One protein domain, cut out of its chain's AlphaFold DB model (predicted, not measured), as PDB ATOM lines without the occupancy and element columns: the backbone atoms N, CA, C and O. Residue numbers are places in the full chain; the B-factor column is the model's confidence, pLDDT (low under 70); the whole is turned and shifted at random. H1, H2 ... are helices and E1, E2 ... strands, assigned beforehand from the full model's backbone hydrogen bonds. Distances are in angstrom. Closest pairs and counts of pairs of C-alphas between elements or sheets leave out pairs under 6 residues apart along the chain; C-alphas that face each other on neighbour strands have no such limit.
ATOM      1  N   PHE A 133      -3.675 -15.794  19.270       86.38
ATOM      2  CA  PHE A 133      -5.008 -15.638  19.855       86.38
ATOM      3  C   PHE A 133      -5.430 -14.159  19.874       86.38
ATOM      4  O   PHE A 133      -4.739 -13.311  20.439       86.38
ATOM      5  N   HIS A 134      -6.574 -13.846  19.261       84.12
ATOM      6  CA  HIS A 134      -7.091 -12.480  19.131       84.12
ATOM      7  C   HIS A 134      -8.178 -12.176  20.169       84.12
ATOM      8  O   HIS A 134      -9.133 -12.938  20.316       84.12
ATOM      9  N   ILE A 135      -8.065 -11.023  20.827       84.38
ATOM     10  CA  ILE A 135      -9.066 -10.463  21.739       84.38
ATOM     11  C   ILE A 135      -9.624  -9.192  21.102       84.38
ATOM     12  O   ILE A 135      -8.914  -8.196  20.936       84.38
ATOM     13  N   SER A 136     -10.910  -9.226  20.749       83.25
ATOM     14  CA  SER A 136     -11.581  -8.080  20.140       83.25
ATOM     15  C   SER A 136     -11.819  -6.966  21.157       83.25
ATOM     16  O   SER A 136     -12.043  -7.198  22.352       83.25
ATOM     17  N   ARG A 137     -11.850  -5.728  20.661       80.50
ATOM     18  CA  ARG A 137     -12.162  -4.547  21.473       80.50
ATOM     19  C   ARG A 137     -13.509  -4.647  22.196       80.50
ATOM     20  O   ARG A 137     -13.627  -4.238  23.347       80.50
ATOM     21  N   ASP A 138     -14.524  -5.186  21.525       80.50
ATOM     22  CA  ASP A 138     -15.869  -5.355  22.084       80.50
ATOM     23  C   ASP A 138     -15.880  -6.348  23.259       80.50
ATOM     24  O   ASP A 138     -16.503  -6.071  24.283       80.50
ATOM     25  N   ALA A 139     -15.116  -7.447  23.172       81.12
ATOM     26  CA  ALA A 139     -14.931  -8.369  24.293       81.12
ATOM     27  C   ALA A 139     -14.240  -7.676  25.481       81.12
ATOM     28  O   ALA A 139     -14.729  -7.765  26.611       81.12
ATOM     29  N   TRP A 140     -13.167  -6.914  25.223       83.44
ATOM     30  CA  TRP A 140     -12.477  -6.133  26.255       83.44
ATOM     31  C   TRP A 140     -13.408  -5.129  26.946       83.44
ATOM     32  O   TRP A 140     -13.457  -5.078  28.176       83.44
ATOM     33  N   GLU A 141     -14.159  -4.326  26.184       82.88
ATOM     34  CA  GLU A 141     -15.057  -3.309  26.741       82.88
ATOM     35  C   GLU A 141     -16.236  -3.929  27.509       82.88
ATOM     36  O   GLU A 141     -16.572  -3.442  28.593       82.88
ATOM     37  N   LYS A 142     -16.848  -5.005  26.998       82.56
ATOM     38  CA  LYS A 142     -17.949  -5.713  27.677       82.56
ATOM     39  C   LYS A 142     -17.510  -6.311  29.009       82.56
ATOM     40  O   LYS A 142     -18.212  -6.130  30.002       82.56
ATOM     41  N   PHE A 143     -16.354  -6.972  29.036       83.12
ATOM     42  CA  PHE A 143     -15.784  -7.541  30.255       83.12
ATOM     43  C   PHE A 143     -15.378  -6.434  31.242       83.12
ATOM     44  O   PHE A 143     -15.759  -6.446  32.412       83.12
ATOM     45  N   SER A 144     -14.687  -5.398  30.754       79.31
ATOM     46  CA  SER A 144     -14.160  -4.313  31.591       79.31
ATOM     47  C   SER A 144     -15.223  -3.484  32.307       79.31
ATOM     48  O   SER A 144     -14.909  -2.915  33.350       79.31
ATOM     49  N   ARG A 145     -16.454  -3.411  31.782       82.06
ATOM     50  CA  ARG A 145     -17.590  -2.733  32.437       82.06
ATOM     51  C   ARG A 145     -18.176  -3.520  33.613       82.06
ATOM     52  O   ARG A 145     -18.860  -2.916  34.433       82.06
ATOM     53  N   LYS A 146     -17.935  -4.834  33.682       80.06
ATOM     54  CA  LYS A 146     -18.539  -5.751  34.661       80.06
ATOM     55  C   LYS A 146     -17.586  -6.241  35.753       80.06
ATOM     56  O   LYS A 146     -18.072  -6.814  36.718       80.06
ATOM     57  N   ALA A 147     -16.275  -6.079  35.564       80.12
ATOM     58  CA  ALA A 147     -15.257  -6.654  36.436       80.12
ATOM     59  C   ALA A 147     -14.236  -5.610  36.912       80.12
ATOM     60  O   ALA A 147     -13.310  -5.252  36.175       80.12
ATOM     61  N   HIS A 148     -14.406  -5.133  38.145       76.94
ATOM     62  CA  HIS A 148     -13.584  -4.128  38.841       76.94
ATOM     63  C   HIS A 148     -12.879  -4.680  40.095       76.94
ATOM     64  O   HIS A 148     -12.109  -3.968  40.733       76.94
ATOM     65  N   SER A 149     -13.110  -5.952  40.419       77.75
ATOM     66  CA  SER A 149     -12.444  -6.709  41.483       77.75
ATOM     67  C   SER A 149     -12.067  -8.115  40.996       77.75
ATOM     68  O   SER A 149     -12.595  -8.593  39.987       77.75
ATOM     69  N   ILE A 150     -11.165  -8.805  41.707       76.88
ATOM     70  CA  ILE A 150     -10.789 -10.201  41.400       76.88
ATOM     71  C   ILE A 150     -12.018 -11.131  41.449       76.88
ATOM     72  O   ILE A 150     -12.179 -12.008  40.603       76.88
ATOM     73  N   GLN A 151     -12.932 -10.891  42.389       78.69
ATOM     74  CA  GLN A 151     -14.152 -11.676  42.584       78.69
ATOM     75  C   GLN A 151     -15.156 -11.494  41.429       78.69
ATOM     76  O   GLN A 151     -15.808 -12.450  41.001       78.69
ATOM     77  N   GLU A 152     -15.265 -10.281  40.878       81.75
ATOM     78  CA  GLU A 152     -16.100 -10.019  39.698       81.75
ATOM     79  C   GLU A 152     -15.496 -10.598  38.410       81.75
ATOM     80  O   GLU A 152     -16.243 -11.065  37.549       81.75
ATOM     81  N   VAL A 153     -14.159 -10.613  38.288       82.69
ATOM     82  CA  VAL A 153     -13.452 -11.319  37.203       82.69
ATOM     83  C   VAL A 153     -13.829 -12.801  37.214       82.69
ATOM     84  O   VAL A 153     -14.257 -13.319  36.182       82.69
ATOM     85  N   GLY A 154     -13.754 -13.451  38.380       83.56
ATOM     86  CA  GLY A 154     -14.204 -14.831  38.571       83.56
ATOM     87  C   GLY A 154     -15.653 -15.049  38.151       83.56
ATOM     88  O   GLY A 154     -15.946 -15.862  37.276       83.56
ATOM     89  N   SER A 155     -16.551 -14.222  38.687       84.44
ATOM     90  CA  SER A 155     -17.991 -14.305  38.423       84.44
ATOM     91  C   SER A 155     -18.366 -14.119  36.945       84.44
ATOM     92  O   SER A 155     -19.397 -14.618  36.502       84.44
ATOM     93  N   GLU A 156     -17.611 -13.348  36.157       84.88
ATOM     94  CA  GLU A 156     -17.833 -13.233  34.706       84.88
ATOM     95  C   GLU A 156     -17.262 -14.436  33.937       84.88
ATOM     96  O   GLU A 156     -17.903 -14.891  32.994       84.88
ATOM     97  N   ILE A 157     -16.126 -14.993  34.368       86.12
ATOM     98  CA  ILE A 157     -15.511 -16.196  33.782       86.12
ATOM     99  C   ILE A 157     -16.409 -17.430  33.977       86.12
ATOM    100  O   ILE A 157     -16.702 -18.126  33.007       86.12
ATOM    101  N   GLU A 158     -16.933 -17.659  35.184       84.75
ATOM    102  CA  GLU A 158     -17.805 -18.810  35.497       84.75
ATOM    103  C   GLU A 158     -19.135 -18.797  34.721       84.75
ATOM    104  O   GLU A 158     -19.742 -19.841  34.485       84.75
ATOM    105  N   ARG A 159     -19.585 -17.623  34.256       81.94
ATOM    106  CA  ARG A 159     -20.786 -17.488  33.413       81.94
ATOM    107  C   ARG A 159     -20.558 -17.868  31.943       81.94
ATOM    108  O   ARG A 159     -21.536 -18.031  31.215       81.94
ATOM    109  N   LEU A 160     -19.312 -18.023  31.490       77.88
ATOM    110  CA  LEU A 160     -18.953 -18.269  30.086       77.88
ATOM    111  C   LEU A 160     -18.736 -19.763  29.793       77.88
ATOM    112  O   LEU A 160     -17.661 -20.195  29.385       77.88
ATOM    113  N   THR A 161     -19.785 -20.569  29.964       64.12
ATOM    114  CA  THR A 161     -19.717 -22.036  29.805       64.12
ATOM    115  C   THR A 161     -19.863 -22.535  28.363       64.12
ATOM    116  O   THR A 161     -19.524 -23.677  28.072       64.12
ATOM    117  N   THR A 162     -20.382 -21.713  27.442       60.53
ATOM    118  CA  THR A 162     -20.830 -22.174  26.107       60.53
ATOM    119  C   THR A 162     -19.872 -21.841  24.956       60.53
ATOM    120  O   THR A 162     -20.038 -22.359  23.854       60.53
ATOM    121  N   SER A 163     -18.875 -20.976  25.173       77.94
ATOM    122  CA  SER A 163     -17.954 -20.511  24.126       77.94
ATOM    123  C   SER A 163     -16.514 -20.493  24.629       77.94
ATOM    124  O   SER A 163     -16.094 -19.584  25.343       77.94
ATOM    125  N   THR A 164     -15.722 -21.485  24.214       79.31
ATOM    126  CA  THR A 164     -14.307 -21.625  24.602       79.31
ATOM    127  C   THR A 164     -13.471 -20.401  24.221       79.31
ATOM    128  O   THR A 164     -12.540 -20.045  24.937       79.31
ATOM    129  N   SER A 165     -13.798 -19.727  23.112       79.88
ATOM    130  CA  SER A 165     -13.087 -18.517  22.672       79.88
ATOM    131  C   SER A 165     -13.424 -17.294  23.528       79.88
ATOM    132  O   SER A 165     -12.527 -16.510  23.828       79.88
ATOM    133  N   GLU A 166     -14.683 -17.129  23.947       82.44
ATOM    134  CA  GLU A 166     -15.083 -16.036  24.846       82.44
ATOM    135  C   GLU A 166     -14.542 -16.263  26.260       82.44
ATOM    136  O   GLU A 166     -14.024 -15.328  26.864       82.44
ATOM    137  N   LEU A 167     -14.571 -17.509  26.743       86.00
ATOM    138  CA  LEU A 167     -13.953 -17.907  28.006       86.00
ATOM    139  C   LEU A 167     -12.443 -17.633  28.005       86.00
ATOM    140  O   LEU A 167     -11.942 -16.963  28.903       86.00
ATOM    141  N   MET A 168     -11.717 -18.073  26.970       87.56
ATOM    142  CA  MET A 168     -10.286 -17.776  26.817       87.56
ATOM    143  C   MET A 168     -10.015 -16.266  26.776       87.56
ATOM    144  O   MET A 168      -9.089 -15.791  27.430       87.56
ATOM    145  N   ALA A 169     -10.835 -15.488  26.060       87.62
ATOM    146  CA  ALA A 169     -10.704 -14.033  26.042       87.62
ATOM    147  C   ALA A 169     -10.925 -13.422  27.435       87.62
ATOM    148  O   ALA A 169     -10.124 -12.595  27.858       87.62
ATOM    149  N   ALA A 170     -11.949 -13.856  28.173       88.19
ATOM    150  CA  ALA A 170     -12.225 -13.413  29.538       88.19
ATOM    151  C   ALA A 170     -11.090 -13.756  30.521       88.19
ATOM    152  O   ALA A 170     -10.704 -12.905  31.321       88.19
ATOM    153  N   VAL A 171     -10.504 -14.954  30.415       90.69
ATOM    154  CA  VAL A 171      -9.334 -15.382  31.203       90.69
ATOM    155  C   VAL A 171      -8.123 -14.475  30.945       90.69
ATOM    156  O   VAL A 171      -7.458 -14.046  31.885       90.69
ATOM    157  N   PHE A 172      -7.857 -14.099  29.692       89.88
ATOM    158  CA  PHE A 172      -6.773 -13.159  29.390       89.88
ATOM    159  C   PHE A 172      -7.094 -11.710  29.793       89.88
ATOM    160  O   PHE A 172      -6.258 -11.045  30.396       89.88
ATOM    161  N   ILE A 173      -8.303 -11.197  29.536       87.06
ATOM    162  CA  ILE A 173      -8.680  -9.836  29.965       87.06
ATOM    163  C   ILE A 173      -8.607  -9.724  31.498       87.06
ATOM    164  O   ILE A 173      -8.086  -8.740  32.026       87.06
ATOM    165  N   GLY A 174      -9.089 -10.744  32.214       86.06
ATOM    166  CA  GLY A 174      -9.016 -10.835  33.668       86.06
ATOM    167  C   GLY A 174      -7.580 -10.803  34.187       86.06
ATOM    168  O   GLY A 174      -7.286 -10.002  35.075       86.06
ATOM    169  N   SER A 175      -6.680 -11.608  33.614       87.31
ATOM    170  CA  SER A 175      -5.275 -11.646  34.035       87.31
ATOM    171  C   SER A 175      -4.554 -10.317  33.777       87.31
ATOM    172  O   SER A 175      -3.813  -9.855  34.645       87.31
ATOM    173  N   PHE A 176      -4.831  -9.638  32.657       82.69
ATOM    174  CA  PHE A 176      -4.256  -8.322  32.363       82.69
ATOM    175  C   PHE A 176      -4.784  -7.221  33.289       82.69
ATOM    176  O   PHE A 176      -3.991  -6.420  33.783       82.69
ATOM    177  N   LYS A 177      -6.093  -7.190  33.590       79.00
ATOM    178  CA  LYS A 177      -6.650  -6.233  34.568       79.00
ATOM    179  C   LYS A 177      -6.111  -6.478  35.981       79.00
ATOM    180  O   LYS A 177      -5.847  -5.515  36.694       79.00
ATOM    181  N   ALA A 178      -5.907  -7.741  36.354       76.25
ATOM    182  CA  ALA A 178      -5.311  -8.135  37.628       76.25
ATOM    183  C   ALA A 178      -3.777  -7.984  37.681       76.25
ATOM    184  O   ALA A 178      -3.206  -8.175  38.747       76.25
ATOM    185  N   LYS A 179      -3.105  -7.646  36.564       76.94
ATOM    186  CA  LYS A 179      -1.634  -7.624  36.426       76.94
ATOM    187  C   LYS A 179      -0.954  -8.946  36.828       76.94
ATOM    188  O   LYS A 179       0.075  -8.953  37.496       76.94
ATOM    189  N   SER A 180      -1.535 -10.067  36.413       81.38
ATOM    190  CA  SER A 180      -0.962 -11.392  36.655       81.38
ATOM    191  C   SER A 180       0.311 -11.627  35.835       81.38
ATOM    192  O   SER A 180       0.338 -11.297  34.650       81.38
ATOM    193  N   SER A 181       1.329 -12.259  36.427       76.62
ATOM    194  CA  SER A 181       2.501 -12.774  35.699       76.62
ATOM    195  C   SER A 181       2.223 -14.131  35.047       76.62
ATOM    196  O   SER A 181       2.699 -14.419  33.948       76.62
ATOM    197  N   ASP A 182       1.413 -14.958  35.708       85.94
ATOM    198  CA  ASP A 182       1.136 -16.338  35.313       85.94
ATOM    199  C   ASP A 182      -0.362 -16.643  35.446       85.94
ATOM    200  O   ASP A 182      -1.036 -16.158  36.356       85.94
ATOM    201  N   ILE A 183      -0.893 -17.461  34.541       92.88
ATOM    202  CA  ILE A 183      -2.241 -18.032  34.616       92.88
ATOM    203  C   ILE A 183      -2.094 -19.531  34.854       92.88
ATOM    204  O   ILE A 183      -1.416 -20.219  34.092       92.88
ATOM    205  N   HIS A 184      -2.732 -20.035  35.900       91.81
ATOM    206  CA  HIS A 184      -2.687 -21.430  36.312       91.81
ATOM    207  C   HIS A 184      -4.071 -22.058  36.119       91.81
ATOM    208  O   HIS A 184      -5.083 -21.466  36.490       91.81
ATOM    209  N   LEU A 185      -4.104 -23.253  35.542       91.44
ATOM    210  CA  LEU A 185      -5.285 -24.101  35.414       91.44
ATOM    211  C   LEU A 185      -4.930 -25.456  36.027       91.44
ATOM    212  O   LEU A 185      -4.280 -26.283  35.385       91.44
ATOM    213  N   ASP A 186      -5.301 -25.647  37.289       85.06
ATOM    214  CA  ASP A 186      -4.999 -26.860  38.048       85.06
ATOM    215  C   ASP A 186      -6.218 -27.796  38.029       85.06
ATOM    216  O   ASP A 186      -7.293 -27.441  38.519       85.06
ATOM    217  N   ALA A 187      -6.058 -28.983  37.433       81.88
ATOM    218  CA  ALA A 187      -7.135 -29.955  37.262       81.88
ATOM    219  C   ALA A 187      -7.232 -30.933  38.444       81.88
ATOM    220  O   ALA A 187      -6.257 -31.625  38.768       81.88
ATOM    221  N   TYR A 188      -8.428 -31.014  39.031       77.31
ATOM    222  CA  TYR A 188      -8.822 -31.973  40.063       77.31
ATOM    223  C   TYR A 188      -9.923 -32.914  39.540       77.31
ATOM    224  O   TYR A 188     -10.607 -32.585  38.571       77.31
ATOM    225  N   ASP A 189     -10.171 -34.035  40.234       68.31
ATOM    226  CA  ASP A 189     -11.158 -35.060  39.820       68.31
ATOM    227  C   ASP A 189     -12.576 -34.459  39.619       68.31
ATOM    228  O   ASP A 189     -13.364 -34.902  38.788       68.31
ATOM    229  N   THR A 190     -12.860 -33.430  40.425       71.31
ATOM    230  CA  THR A 190     -14.029 -32.535  40.518       71.31
ATOM    231  C   THR A 190     -14.338 -31.519  39.434       71.31
ATOM    232  O   THR A 190     -15.472 -31.288  39.022       71.31
ATOM    233  N   HIS A 191     -13.302 -30.723  39.211       81.44
ATOM    234  CA  HIS A 191     -13.365 -29.307  38.886       81.44
ATOM    235  C   HIS A 191     -11.953 -28.872  38.504       81.44
ATOM    236  O   HIS A 191     -10.968 -29.489  38.907       81.44
ATOM    237  N   THR A 192     -11.835 -27.793  37.744       85.00
ATOM    238  CA  THR A 192     -10.537 -27.171  37.465       85.00
ATOM    239  C   THR A 192     -10.502 -25.791  38.096       85.00
ATOM    240  O   THR A 192     -11.419 -25.003  37.883       85.00
ATOM    241  N   THR A 193      -9.458 -25.480  38.857       88.56
ATOM    242  CA  THR A 193      -9.307 -24.153  39.465       88.56
ATOM    243  C   THR A 193      -8.458 -23.269  38.561       88.56
ATOM    244  O   THR A 193      -7.304 -23.588  38.266       88.56
ATOM    245  N   LEU A 194      -9.026 -22.140  38.138       91.88
ATOM    246  CA  LEU A 194      -8.294 -21.043  37.515       91.88
ATOM    247  C   LEU A 194      -7.683 -20.169  38.613       91.88
ATOM    248  O   LEU A 194      -8.414 -19.623  39.444       91.88
ATOM    249  N   ARG A 195      -6.362 -19.984  38.581       89.81
ATOM    250  CA  ARG A 195      -5.630 -19.099  39.496       89.81
ATOM    251  C   ARG A 195      -4.765 -18.105  38.726       89.81
ATOM    252  O   ARG A 195      -4.244 -18.420  37.656       89.81
ATOM    253  N   TYR A 196      -4.585 -16.909  39.274       90.19
ATOM    254  CA  TYR A 196      -3.649 -15.902  38.767       90.19
ATOM    255  C   TYR A 196      -2.521 -15.701  39.769       90.19
ATOM    256  O   TYR A 196      -2.785 -15.572  40.965       90.19
ATOM    257  N   ARG A 197      -1.273 -15.626  39.296       80.44
ATOM    258  CA  ARG A 197      -0.158 -15.153  40.117       80.44
ATOM    259  C   ARG A 197      -0.037 -13.632  39.997       80.44
ATOM    260  O   ARG A 197       0.588 -13.124  39.071       80.44
ATOM    261  N   VAL A 198      -0.631 -12.904  40.940       78.94
ATOM    262  CA  VAL A 198      -0.567 -11.434  41.005       78.94
ATOM    263  C   VAL A 198       0.530 -11.028  41.979       78.94
ATOM    264  O   VAL A 198       0.553 -11.476  43.125       78.94
ATOM    265  N   ASP A 199       1.468 -10.201  41.514       65.12
ATOM    266  CA  ASP A 199       2.624  -9.732  42.287       65.12
ATOM    267  C   ASP A 199       3.393 -10.862  43.028       65.12
ATOM    268  O   ASP A 199       3.952 -10.667  44.113       65.12
ATOM    269  N   GLY A 200       3.432 -12.062  42.437       60.16
ATOM    270  CA  GLY A 200       4.101 -13.248  42.982       60.16
ATOM    271  C   GLY A 200       3.239 -14.157  43.872       60.16
ATOM    272  O   GLY A 200       3.692 -15.251  44.199       60.16
ATOM    273  N   VAL A 201       2.010 -13.772  44.231       66.19
ATOM    274  CA  VAL A 201       1.096 -14.567  45.078       66.19
ATOM    275  C   VAL A 201      -0.019 -15.183  44.232       66.19
ATOM    276  O   VAL A 201      -0.558 -14.521  43.348       66.19
ATOM    277  N   LEU A 202      -0.364 -16.448  44.487       78.69
ATOM    278  CA  LEU A 202      -1.489 -17.107  43.819       78.69
ATOM    279  C   LEU A 202      -2.828 -16.650  44.409       78.69
ATOM    280  O   LEU A 202      -3.014 -16.612  45.623       78.69
ATOM    281  N   HIS A 203      -3.764 -16.331  43.523       78.31
ATOM    282  CA  HIS A 203      -5.137 -15.968  43.839       78.31
ATOM    283  C   HIS A 203      -6.092 -16.876  43.067       78.31
ATOM    284  O   HIS A 203      -6.018 -16.933  41.838       78.31
ATOM    285  N   ASP A 204      -6.999 -17.546  43.775       85.19
ATOM    286  CA  ASP A 204      -8.093 -18.307  43.170       85.19
ATOM    287  C   ASP A 204      -9.090 -17.347  42.510       85.19
ATOM    288  O   ASP A 204      -9.544 -16.381  43.130       85.19
ATOM    289  N   ILE A 205      -9.398 -17.596  41.236       89.12
ATOM    290  CA  ILE A 205     -10.208 -16.703  40.399       89.12
ATOM    291  C   ILE A 205     -11.572 -17.313  40.108       89.12
ATOM    292  O   ILE A 205     -12.580 -16.648  40.307       89.12
ATOM    293  N   ALA A 206     -11.607 -18.549  39.609       89.19
ATOM    294  CA  ALA A 206     -12.831 -19.209  39.163       89.19
ATOM    295  C   ALA A 206     -12.703 -20.733  39.236       89.19
ATOM    296  O   ALA A 206     -11.608 -21.275  39.048       89.19
ATOM    297  N   GLN A 207     -13.825 -21.427  39.416       88.94
ATOM    298  CA  GLN A 207     -13.923 -22.862  39.159       88.94
ATOM    299  C   GLN A 207     -14.517 -23.115  37.769       88.94
ATOM    300  O   GLN A 207     -15.566 -22.590  37.406       88.94
ATOM    301  N   LEU A 208     -13.830 -23.932  36.975       86.06
ATOM    302  CA  LEU A 208     -14.253 -24.341  35.641       86.06
ATOM    303  C   LEU A 208     -14.766 -25.781  35.666       86.06
ATOM    304  O   LEU A 208     -14.159 -26.672  36.269       86.06
ATOM    305  N   ASP A 209     -15.870 -26.004  34.957       81.88
ATOM    306  CA  ASP A 209     -16.422 -27.332  34.703       81.88
ATOM    307  C   ASP A 209     -15.420 -28.204  33.904       81.88
ATOM    308  O   ASP A 209     -14.828 -27.704  32.939       81.88
ATOM    309  N   PRO A 210     -15.221 -29.495  34.246       78.56
ATOM    310  CA  PRO A 210     -14.251 -30.363  33.571       78.56
ATOM    311  C   PRO A 210     -14.457 -30.533  32.055       78.56
ATOM    312  O   PRO A 210     -13.480 -30.689  31.318       78.56
ATOM    313  N   ILE A 211     -15.698 -30.479  31.560       77.56
ATOM    314  CA  ILE A 211     -16.011 -30.586  30.126       77.56
ATOM    315  C   ILE A 211     -15.571 -29.301  29.418       77.56
ATOM    316  O   ILE A 211     -14.881 -29.347  28.398       77.56
ATOM    317  N   VAL A 212     -15.916 -28.143  29.991       79.12
ATOM    318  CA  VAL A 212     -15.476 -26.832  29.488       79.12
ATOM    319  C   VAL A 212     -13.947 -26.732  29.516       79.12
ATOM    320  O   VAL A 212     -13.335 -26.273  28.546       79.12
ATOM    321  N   TYR A 213     -13.320 -27.232  30.583       83.81
ATOM    322  CA  TYR A 213     -11.871 -27.284  30.718       83.81
ATOM    323  C   TYR A 213     -11.205 -28.121  29.618       83.81
ATOM    324  O   TYR A 213     -10.236 -27.663  29.015       83.81
ATOM    325  N   HIS A 214     -11.743 -29.294  29.270       81.56
ATOM    326  CA  HIS A 214     -11.186 -30.128  28.199       81.56
ATOM    327  C   HIS A 214     -11.107 -29.395  26.842       81.56
ATOM    328  O   HIS A 214     -10.117 -29.522  26.107       81.56
ATOM    329  N   TYR A 215     -12.101 -28.555  26.525       80.31
ATOM    330  CA  TYR A 215     -12.055 -27.692  25.341       80.31
ATOM    331  C   TYR A 215     -11.010 -26.573  25.464       80.31
ATOM    332  O   TYR A 215     -10.331 -26.269  24.481       80.31
ATOM    333  N   VAL A 216     -10.831 -25.988  26.655       85.00
ATOM    334  CA  VAL A 216      -9.775 -24.997  26.936       85.00
ATOM    335  C   VAL A 216      -8.379 -25.611  26.762       85.00
ATOM    336  O   VAL A 216      -7.575 -25.052  26.016       85.00
ATOM    337  N   VAL A 217      -8.111 -26.788  27.342       86.38
ATOM    338  CA  VAL A 217      -6.854 -27.546  27.164       86.38
ATOM    339  C   VAL A 217      -6.574 -27.783  25.682       86.38
ATOM    340  O   VAL A 217      -5.493 -27.461  25.189       86.38
ATOM    341  N   SER A 218      -7.565 -28.297  24.950       81.00
ATOM    342  CA  SER A 218      -7.441 -28.577  23.517       81.00
ATOM    343  C   SER A 218      -7.153 -27.307  22.712       81.00
ATOM    344  O   SER A 218      -6.293 -27.307  21.829       81.00
ATOM    345  N   ARG A 219      -7.810 -26.187  23.045       84.69
ATOM    346  CA  ARG A 219      -7.584 -24.894  22.388       84.69
ATOM    347  C   ARG A 219      -6.194 -24.332  22.678       84.69
ATOM    348  O   ARG A 219      -5.554 -23.850  21.746       84.69
ATOM    349  N   ILE A 220      -5.715 -24.423  23.920       88.94
ATOM    350  CA  ILE A 220      -4.357 -24.016  24.315       88.94
ATOM    351  C   ILE A 220      -3.311 -24.872  23.592       88.94
ATOM    352  O   ILE A 220      -2.374 -24.321  23.019       88.94
ATOM    353  N   LYS A 221      -3.496 -26.198  23.541       85.69
ATOM    354  CA  LYS A 221      -2.601 -27.107  22.808       85.69
ATOM    355  C   LYS A 221      -2.502 -26.750  21.324       85.69
ATOM    356  O   LYS A 221      -1.391 -26.653  20.814       85.69
ATOM    357  N   ILE A 222      -3.631 -26.491  20.656       82.12
ATOM    358  CA  ILE A 222      -3.653 -26.050  19.249       82.12
ATOM    359  C   ILE A 222      -2.915 -24.718  19.075       82.12
ATOM    360  O   ILE A 222      -2.083 -24.598  18.181       82.12
ATOM    361  N   LEU A 223      -3.186 -23.723  19.930       82.25
ATOM    362  CA  LEU A 223      -2.519 -22.417  19.857       82.25
ATOM    363  C   LEU A 223      -1.000 -22.537  20.036       82.25
ATOM    364  O   LEU A 223      -0.261 -21.875  19.315       82.25
ATOM    365  N   ALA A 224      -0.551 -23.391  20.957       83.69
ATOM    366  CA  ALA A 224       0.851 -23.563  21.331       83.69
ATOM    367  C   ALA A 224       1.628 -24.613  20.503       83.69
ATOM    368  O   ALA A 224       2.781 -24.902  20.831       83.69
ATOM    369  N   GLY A 225       1.018 -25.203  19.463       77.88
ATOM    370  CA  GLY A 225       1.651 -26.212  18.598       77.88
ATOM    371  C   GLY A 225       1.884 -27.580  19.262       77.88
ATOM    372  O   GLY A 225       2.801 -28.308  18.883       77.88
ATOM    373  N   LEU A 226       1.092 -27.922  20.281       82.19
ATOM    374  CA  LEU A 226       1.242 -29.128  21.101       82.19
ATOM    375  C   LEU A 226       0.374 -30.291  20.605       82.19
ATOM    376  O   LEU A 226      -0.654 -30.107  19.952       82.19
ATOM    377  N   LYS A 227       0.763 -31.521  20.954       77.56
ATOM    378  CA  LYS A 227       0.052 -32.731  20.526       77.56
ATOM    379  C   LYS A 227      -1.191 -32.948  21.384       77.56
ATOM    380  O   LYS A 227      -1.094 -33.184  22.591       77.56
ATOM    381  N   LEU A 228      -2.358 -32.911  20.739       74.00
ATOM    382  CA  LEU A 228      -3.659 -33.133  21.377       74.00
ATOM    383  C   LEU A 228      -3.720 -34.480  22.102       74.00
ATOM    384  O   LEU A 228      -4.039 -34.506  23.284       74.00
ATOM    385  N   ASN A 229      -3.316 -35.558  21.426       73.81
ATOM    386  CA  ASN A 229      -3.421 -36.946  21.887       73.81
ATOM    387  C   ASN A 229      -2.373 -37.388  22.931       73.81
ATOM    388  O   ASN A 229      -2.316 -38.570  23.268       73.81
ATOM    389  N   LEU A 230      -1.511 -36.484  23.408       72.19
ATOM    390  CA  LEU A 230      -0.571 -36.763  24.494       72.19
ATOM    391  C   LEU A 230      -1.070 -36.107  25.782       72.19
ATOM    392  O   LEU A 230      -1.122 -34.882  25.861       72.19
ATOM    393  N   HIS A 231      -1.405 -36.926  26.781       75.69
ATOM    394  CA  HIS A 231      -1.882 -36.472  28.097       75.69
ATOM    395  C   HIS A 231      -1.003 -36.958  29.265       75.69
ATOM    396  O   HIS A 231      -1.042 -36.382  30.344       75.69
ATOM    397  N   ASN A 232      -0.180 -37.993  29.048       69.25
ATOM    398  CA  ASN A 232       0.607 -38.672  30.092       69.25
ATOM    399  C   ASN A 232       2.092 -38.251  30.110       69.25
ATOM    400  O   ASN A 232       2.933 -38.938  30.689       69.25
ATOM    401  N   THR A 233       2.433 -37.159  29.425       72.25
ATOM    402  CA  THR A 233       3.798 -36.636  29.268       72.25
ATOM    403  C   THR A 233       3.777 -35.116  29.357       72.25
ATOM    404  O   THR A 233       2.802 -34.499  28.929       72.25
ATOM    405  N   ASN A 234       4.855 -34.500  29.844       79.56
ATOM    406  CA  ASN A 234       4.968 -33.044  29.841       79.56
ATOM    407  C   ASN A 234       5.001 -32.483  28.408       79.56
ATOM    408  O   ASN A 234       5.566 -33.102  27.503       79.56
ATOM    409  N   GLN A 235       4.425 -31.299  28.205       82.50
ATOM    410  CA  GLN A 235       4.469 -30.576  26.932       82.50
ATOM    411  C   GLN A 235       4.722 -29.085  27.183       82.50
ATOM    412  O   GLN A 235       4.052 -28.476  28.009       82.50
ATOM    413  N   ASP A 236       5.674 -28.493  26.462       80.06
ATOM    414  CA  ASP A 236       6.043 -27.077  26.577       80.06
ATOM    415  C   ASP A 236       5.898 -26.400  25.197       80.06
ATOM    416  O   ASP A 236       6.377 -26.935  24.195       80.06
ATOM    417  N   GLY A 237       5.236 -25.240  25.124       81.06
ATOM    418  CA  GLY A 237       4.908 -24.542  23.870       81.06
ATOM    419  C   GLY A 237       4.769 -23.025  24.039       81.06
ATOM    420  O   GLY A 237       4.931 -22.505  25.144       81.06
ATOM    421  N   ARG A 238       4.496 -22.291  22.951       83.38
ATOM    422  CA  ARG A 238       4.303 -20.825  22.984       83.38
ATOM    423  C   ARG A 238       3.248 -20.349  21.994       83.38
ATOM    424  O   ARG A 238       3.117 -20.937  20.925       83.38
ATOM    425  N   PHE A 239       2.554 -19.268  22.331       86.69
ATOM    426  CA  PHE A 239       1.684 -18.531  21.415       86.69
ATOM    427  C   PHE A 239       1.571 -17.060  21.825       86.69
ATOM    428  O   PHE A 239       1.806 -16.701  22.968       86.69
ATOM    429  N   THR A 240       1.173 -16.202  20.898       83.19
ATOM    430  CA  THR A 240       0.946 -14.773  21.110       83.19
ATOM    431  C   THR A 240      -0.523 -14.478  21.413       83.19
ATOM    432  O   THR A 240      -1.414 -14.961  20.717       83.19
ATOM    433  N   VAL A 241      -0.786 -13.604  22.382       86.25
ATOM    434  CA  VAL A 241      -2.083 -12.944  22.581       86.25
ATOM    435  C   VAL A 241      -2.016 -11.522  22.025       86.25
ATOM    436  O   VAL A 241      -1.073 -10.778  22.301       86.25
ATOM    437  N   ARG A 242      -3.022 -11.130  21.237       81.56
ATOM    438  CA  ARG A 242      -3.132  -9.796  20.636       81.56
ATOM    439  C   ARG A 242      -4.485  -9.165  20.950       81.56
ATOM    440  O   ARG A 242      -5.524  -9.773  20.705       81.56
ATOM    441  N   ILE A 243      -4.462  -7.933  21.454       77.94
ATOM    442  CA  ILE A 243      -5.651  -7.145  21.806       77.94
ATOM    443  C   ILE A 243      -5.823  -6.020  20.775       77.94
ATOM    444  O   ILE A 243      -4.857  -5.342  20.424       77.94
ATOM    445  N   GLU A 244      -7.038  -5.834  20.260       72.00
ATOM    446  CA  GLU A 244      -7.321  -4.873  19.181       72.00
ATOM    447  C   GLU A 244      -7.689  -3.471  19.706       72.00
ATOM    448  O   GLU A 244      -8.731  -3.293  20.328       72.00
ATOM    449  N   ASP A 245      -6.858  -2.463  19.405       61.19
ATOM    450  CA  ASP A 245      -7.148  -1.016  19.501       61.19
ATOM    451  C   ASP A 245      -7.872  -0.524  20.777       61.19
ATOM    452  O   ASP A 245      -8.831   0.258  20.729       61.19
ATOM    453  N   VAL A 246      -7.365  -0.938  21.942       59.00
ATOM    454  CA  VAL A 246      -7.819  -0.483  23.268       59.00
ATOM    455  C   VAL A 246      -6.863   0.584  23.830       59.00
ATOM    456  O   VAL A 246      -5.647   0.485  23.676       59.00
ATOM    457  N   LYS A 247      -7.398   1.619  24.497       46.56
ATOM    458  CA  LYS A 247      -6.584   2.548  25.306       46.56
ATOM    459  C   LYS A 247      -6.065   1.857  26.571       46.56
ATOM    460  O   LYS A 247      -6.735   0.991  27.118       46.56
ATOM    461  N   ASP A 248      -4.896   2.282  27.040       49.19
ATOM    462  CA  ASP A 248      -4.292   1.854  28.315       49.19
ATOM    463  C   ASP A 248      -3.899   0.359  28.389       49.19
ATOM    464  O   ASP A 248      -3.522  -0.145  29.445       49.19
ATOM    465  N   VAL A 249      -3.899  -0.329  27.241       53.56
ATOM    466  CA  VAL A 249      -3.296  -1.653  27.021       53.56
ATOM    467  C   VAL A 249      -2.033  -1.468  26.163       53.56
ATOM    468  O   VAL A 249      -2.053  -0.639  25.246       53.56
ATOM    469  N   PRO A 250      -0.928  -2.201  26.409       51.59
ATOM    470  CA  PRO A 250       0.239  -2.157  25.532       51.59
ATOM    471  C   PRO A 250      -0.133  -2.471  24.076       51.59
ATOM    472  O   PRO A 250      -0.842  -3.434  23.801       51.59
ATOM    473  N   LYS A 251       0.389  -1.691  23.119       51.91
ATOM    474  CA  LYS A 251       0.241  -1.979  21.674       51.91
ATOM    475  C   LYS A 251       1.029  -3.218  21.218       51.91
ATOM    476  O   LYS A 251       0.974  -3.580  20.044       51.91
ATOM    477  N   SER A 252       1.817  -3.808  22.112       54.09
ATOM    478  CA  SER A 252       2.645  -4.978  21.868       54.09
ATOM    479  C   SER A 252       1.827  -6.266  21.896       54.09
ATOM    480  O   SER A 252       0.943  -6.460  22.727       54.09
ATOM    481  N   ASN A 253       2.189  -7.176  20.996       66.38
ATOM    482  CA  ASN A 253       1.874  -8.593  21.119       66.38
ATOM    483  C   ASN A 253       2.416  -9.127  22.458       66.38
ATOM    484  O   ASN A 253       3.531  -8.778  22.842       66.38
ATOM    485  N   ILE A 254       1.648  -9.977  23.137       76.12
ATOM    486  CA  ILE A 254       2.016 -10.580  24.424       76.12
ATOM    487  C   ILE A 254       2.400 -12.035  24.155       76.12
ATOM    488  O   ILE A 254       1.542 -12.811  23.734       76.12
ATOM    489  N   ASP A 255       3.668 -12.409  24.351       79.94
ATOM    490  CA  ASP A 255       4.096 -13.809  24.202       79.94
ATOM    491  C   ASP A 255       3.674 -14.605  25.440       79.94
ATOM    492  O   ASP A 255       3.863 -14.172  26.577       79.94
ATOM    493  N   VAL A 256       3.075 -15.770  25.220       86.75
ATOM    494  CA  VAL A 256       2.570 -16.657  26.264       86.75
ATOM    495  C   VAL A 256       3.325 -17.971  26.183       86.75
ATOM    496  O   VAL A 256       3.220 -18.710  25.201       86.75
ATOM    497  N   ARG A 257       4.069 -18.291  27.242       85.69
ATOM    498  CA  ARG A 257       4.736 -19.589  27.396       85.69
ATOM    499  C   ARG A 257       3.813 -20.555  28.115       85.69
ATOM    500  O   ARG A 257       3.371 -20.258  29.219       85.69
ATOM    501  N   VAL A 258       3.569 -21.710  27.514       89.25
ATOM    502  CA  VAL A 258       2.690 -22.757  28.042       89.25
ATOM    503  C   VAL A 258       3.533 -23.934  28.515       89.25
ATOM    504  O   VAL A 258       4.367 -24.426  27.757       89.25
ATOM    505  N   SER A 259       3.283 -24.421  29.728       85.88
ATOM    506  CA  SER A 259       3.821 -25.691  30.228       85.88
ATOM    507  C   SER A 259       2.684 -26.547  30.785       85.88
ATOM    508  O   SER A 259       1.933 -26.101  31.656       85.88
ATOM    509  N   ILE A 260       2.548 -27.765  30.261       89.12
ATOM    510  CA  ILE A 260       1.485 -28.725  30.576       89.12
ATOM    511  C   ILE A 260       2.096 -29.961  31.241       89.12
ATOM    512  O   ILE A 260       3.050 -30.531  30.706       89.12
ATOM    513  N   LEU A 261       1.525 -30.404  32.367       81.88
ATOM    514  CA  LEU A 261       1.855 -31.670  33.037       81.88
ATOM    515  C   LEU A 261       0.628 -32.585  33.200       81.88
ATOM    516  O   LEU A 261      -0.481 -32.076  33.361       81.88
ATOM    517  N   PRO A 262       0.812 -33.919  33.262       80.38
ATOM    518  CA  PRO A 262      -0.232 -34.838  33.721       80.38
ATOM    519  C   PRO A 262      -0.592 -34.592  35.198       80.38
ATOM    520  O   PRO A 262       0.301 -34.493  36.046       80.38
ATOM    521  N   SER A 263      -1.891 -34.549  35.516       76.62
ATOM    522  CA  SER A 263      -2.391 -34.460  36.898       76.62
ATOM    523  C   SER A 263      -2.657 -35.851  37.486       76.62
ATOM    524  O   SER A 263      -3.287 -36.697  36.850       76.62
ATOM    525  N   GLY A 264      -2.254 -36.083  38.742       61.22
ATOM    526  CA  GLY A 264      -2.662 -37.263  39.519       61.22
ATOM    527  C   GLY A 264      -4.160 -37.303  39.869       61.22
ATOM    528  O   GLY A 264      -4.645 -38.312  40.381       61.22
ATOM    529  N   HIS A 265      -4.897 -36.229  39.573       63.44
ATOM    530  CA  HIS A 265      -6.343 -36.086  39.766       63.44
ATOM    531  C   HIS A 265      -7.132 -36.134  38.440       63.44
ATOM    532  O   HIS A 265      -8.230 -35.599  38.342       63.44
ATOM    533  N   GLY A 266      -6.552 -36.744  37.401       58.97
ATOM    534  CA  GLY A 266      -7.153 -36.809  36.072       58.97
ATOM    535  C   GLY A 266      -6.970 -35.520  35.264       58.97
ATOM    536  O   GLY A 266      -6.913 -34.411  35.793       58.97
ATOM    537  N   GLY A 267      -6.851 -35.673  33.945       75.88
ATOM    538  CA  GLY A 267      -6.572 -34.557  33.046       75.88
ATOM    539  C   GLY A 267      -5.144 -34.013  33.164       75.88
ATOM    540  O   GLY A 267      -4.202 -34.705  33.553       75.88
ATOM    541  N   GLU A 268      -4.986 -32.757  32.765       83.19
ATOM    542  CA  GLU A 268      -3.700 -32.074  32.635       83.19
ATOM    543  C   GLU A 268      -3.734 -30.767  33.434       83.19
ATOM    544  O   GLU A 268      -4.787 -30.143  33.527       83.19
ATOM    545  N   THR A 269      -2.601 -30.330  33.978       85.50
ATOM    546  CA  THR A 269      -2.424 -29.016  34.618       85.50
ATOM    547  C   THR A 269      -1.657 -28.104  33.670       85.50
ATOM    548  O   THR A 269      -0.646 -28.528  33.105       85.50
ATOM    549  N   ILE A 270      -2.108 -26.859  33.500       92.19
ATOM    550  CA  ILE A 270      -1.497 -25.878  32.591       92.19
ATOM    551  C   ILE A 270      -1.018 -24.655  33.375       92.19
ATOM    552  O   ILE A 270      -1.775 -24.057  34.136       92.19
ATOM    553  N   VAL A 271       0.218 -24.227  33.112       92.12
ATOM    554  CA  VAL A 271       0.725 -22.897  33.477       92.12
ATOM    555  C   VAL A 271       0.995 -22.107  32.198       92.12
ATOM    556  O   VAL A 271       1.655 -22.603  31.284       92.12
ATOM    557  N   MET A 272       0.475 -20.882  32.132       92.69
ATOM    558  CA  MET A 272       0.678 -19.924  31.045       92.69
ATOM    559  C   MET A 272       1.344 -18.655  31.588       92.69
ATOM    560  O   MET A 272       0.685 -17.835  32.226       92.69
ATOM    561  N   ARG A 273       2.642 -18.477  31.329       85.31
ATOM    562  CA  ARG A 273       3.408 -17.283  31.725       85.31
ATOM    563  C   ARG A 273       3.255 -16.183  30.681       85.31
ATOM    564  O   ARG A 273       3.485 -16.440  29.499       85.31
ATOM    565  N   LEU A 274       2.883 -14.981  31.119       85.00
ATOM    566  CA  LEU A 274       2.605 -13.821  30.270       85.00
ATOM    567  C   LEU A 274       3.848 -12.924  30.185       85.00
ATOM    568  O   LEU A 274       4.303 -12.397  31.198       85.00
ATOM    569  N   LEU A 275       4.393 -12.732  28.984       69.62
ATOM    570  CA  LEU A 275       5.578 -11.906  28.745       69.62
ATOM    571  C   LEU A 275       5.193 -10.572  28.084       69.62
ATOM    572  O   LEU A 275       4.378 -10.535  27.162       69.62
ATOM    573  N   GLY A 276       5.813  -9.474  28.528       60.03
ATOM    574  CA  GLY A 276       5.665  -8.150  27.904       60.03
ATOM    575  C   GLY A 276       4.618  -7.209  28.518       60.03
ATOM    576  O   GLY A 276       4.225  -6.235  27.872       60.03
TER     577      GLY A 276
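This is residues 133 to 276 of the 1009 residues of a protein of Parcubacteria group bacterium GW2011_GWA2_47_8 (UniProt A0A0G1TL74). What would one see first in this model? A single sheet of seven strands, twisted and curled, wraps round the helix H3, and H4 lies across the beginning of H3 on the same face of the sheet. H2 runs beside H3 and covers the edge strand E4, which gives two layers, helices H2, H3 and H4 on one face of a sheet, while H1 packs on H3 off the sheet. What are the parts and the size? The printed part has 144 residues, with four named helices and seven named strands in the order E1 H1 H2 H3 E2 E3 E4 H4 E5 E6 E7, and its class is mixed, helices and strands. The mixed sheet has the order E1 E5 E6 E7 E2 E3 E4, and the whole is compact, with a radius of gyration of the C-alphas of 14.2 A and spans of 42 by 31 by 27 A.

Where does the first strand stand? E1, residues 133 to 135, is an edge strand and the parallel neighbour of E5, residues 235 to 243, with N 133 and O 240 within hydrogen-bond range at 2.8 A. The pairing is staggered: E5 pairs with E1 over residues 241 to 243 and with E6, residues 254 to 262, over residues 235 to 241. How do the helices meet? H3, residues 164 to 177, is the hub and touches H1, residues 137 to 144, at a steep tilt of 63 degrees, the same way, the closest C-alphas being those of Trp 140 and Ile 173, 6.5 A apart. H2, residues 150 to 157, forms a helical hairpin with H3, at a shallow tilt of 15 degrees, opposite ways, with the closest C-alphas, those of Val 153 and Gly 174, 5.7 A apart. With residues 164 to 168 alone H3 touches H4, residues 210 to 223, about perpendicular at 79 degrees, the closest C-alphas being those of Thr 164 and Val 216, 6.1 A apart. How are the other strands paired? E2, residues 180 to 187, E3, residues 192 to 198, and E4, residues 201 to 208, make a meander of two hairpins, each strand the antiparallel neighbour of the one before, with N 184 and O 195 at 2.8 A and N 203 and O 196 at 2.8 A. E5, E6 and E7, residues 268 to 275, make another, with N 237 and O 258 at 2.9 A and N 259 and O 271 at 2.9 A. E7 and E2 are antiparallel neighbours, with N 183 and O 272 at 2.8 A. How do the helices stand to the sheet? H2 is on it, over E4 at a height over the sheet of 7.8 A, and only just along the strands at 28 degrees on the local plane. The sheet curls round H3, H4 is on the sheet too, with its Leu 223 and Phe 239 of E5 5.9 A apart at their C-alphas, and H1 is not on it. In H1, H2, H3 and H4 every O i to N i+4 pair is within hydrogen-bond range.

Where do the first and last elements lie? E1 begins at C-alpha 133, (-5.008, -15.638, 19.855), and E7 ends at C-alpha 275, (5.578, -11.906, 28.745). How long are the elements? From first to last C-alpha H3 measures 19.9 A, H4 19.7 A, E4 20.5 A, E5 26.0 A, E6 26.1 A and E7 22.5 A.

How far does it reach, and is it cut? The two C-alphas farthest apart, those of Lys 247 and Gly 264, are 42.5 A apart, and the printed part has no cut. Which link is long, and where is confidence low? The link from H4 to E5, 11 residues, is long. The mean pLDDT of the printed part is 79.4, and 21 residues are under 70, among them 245 to 253.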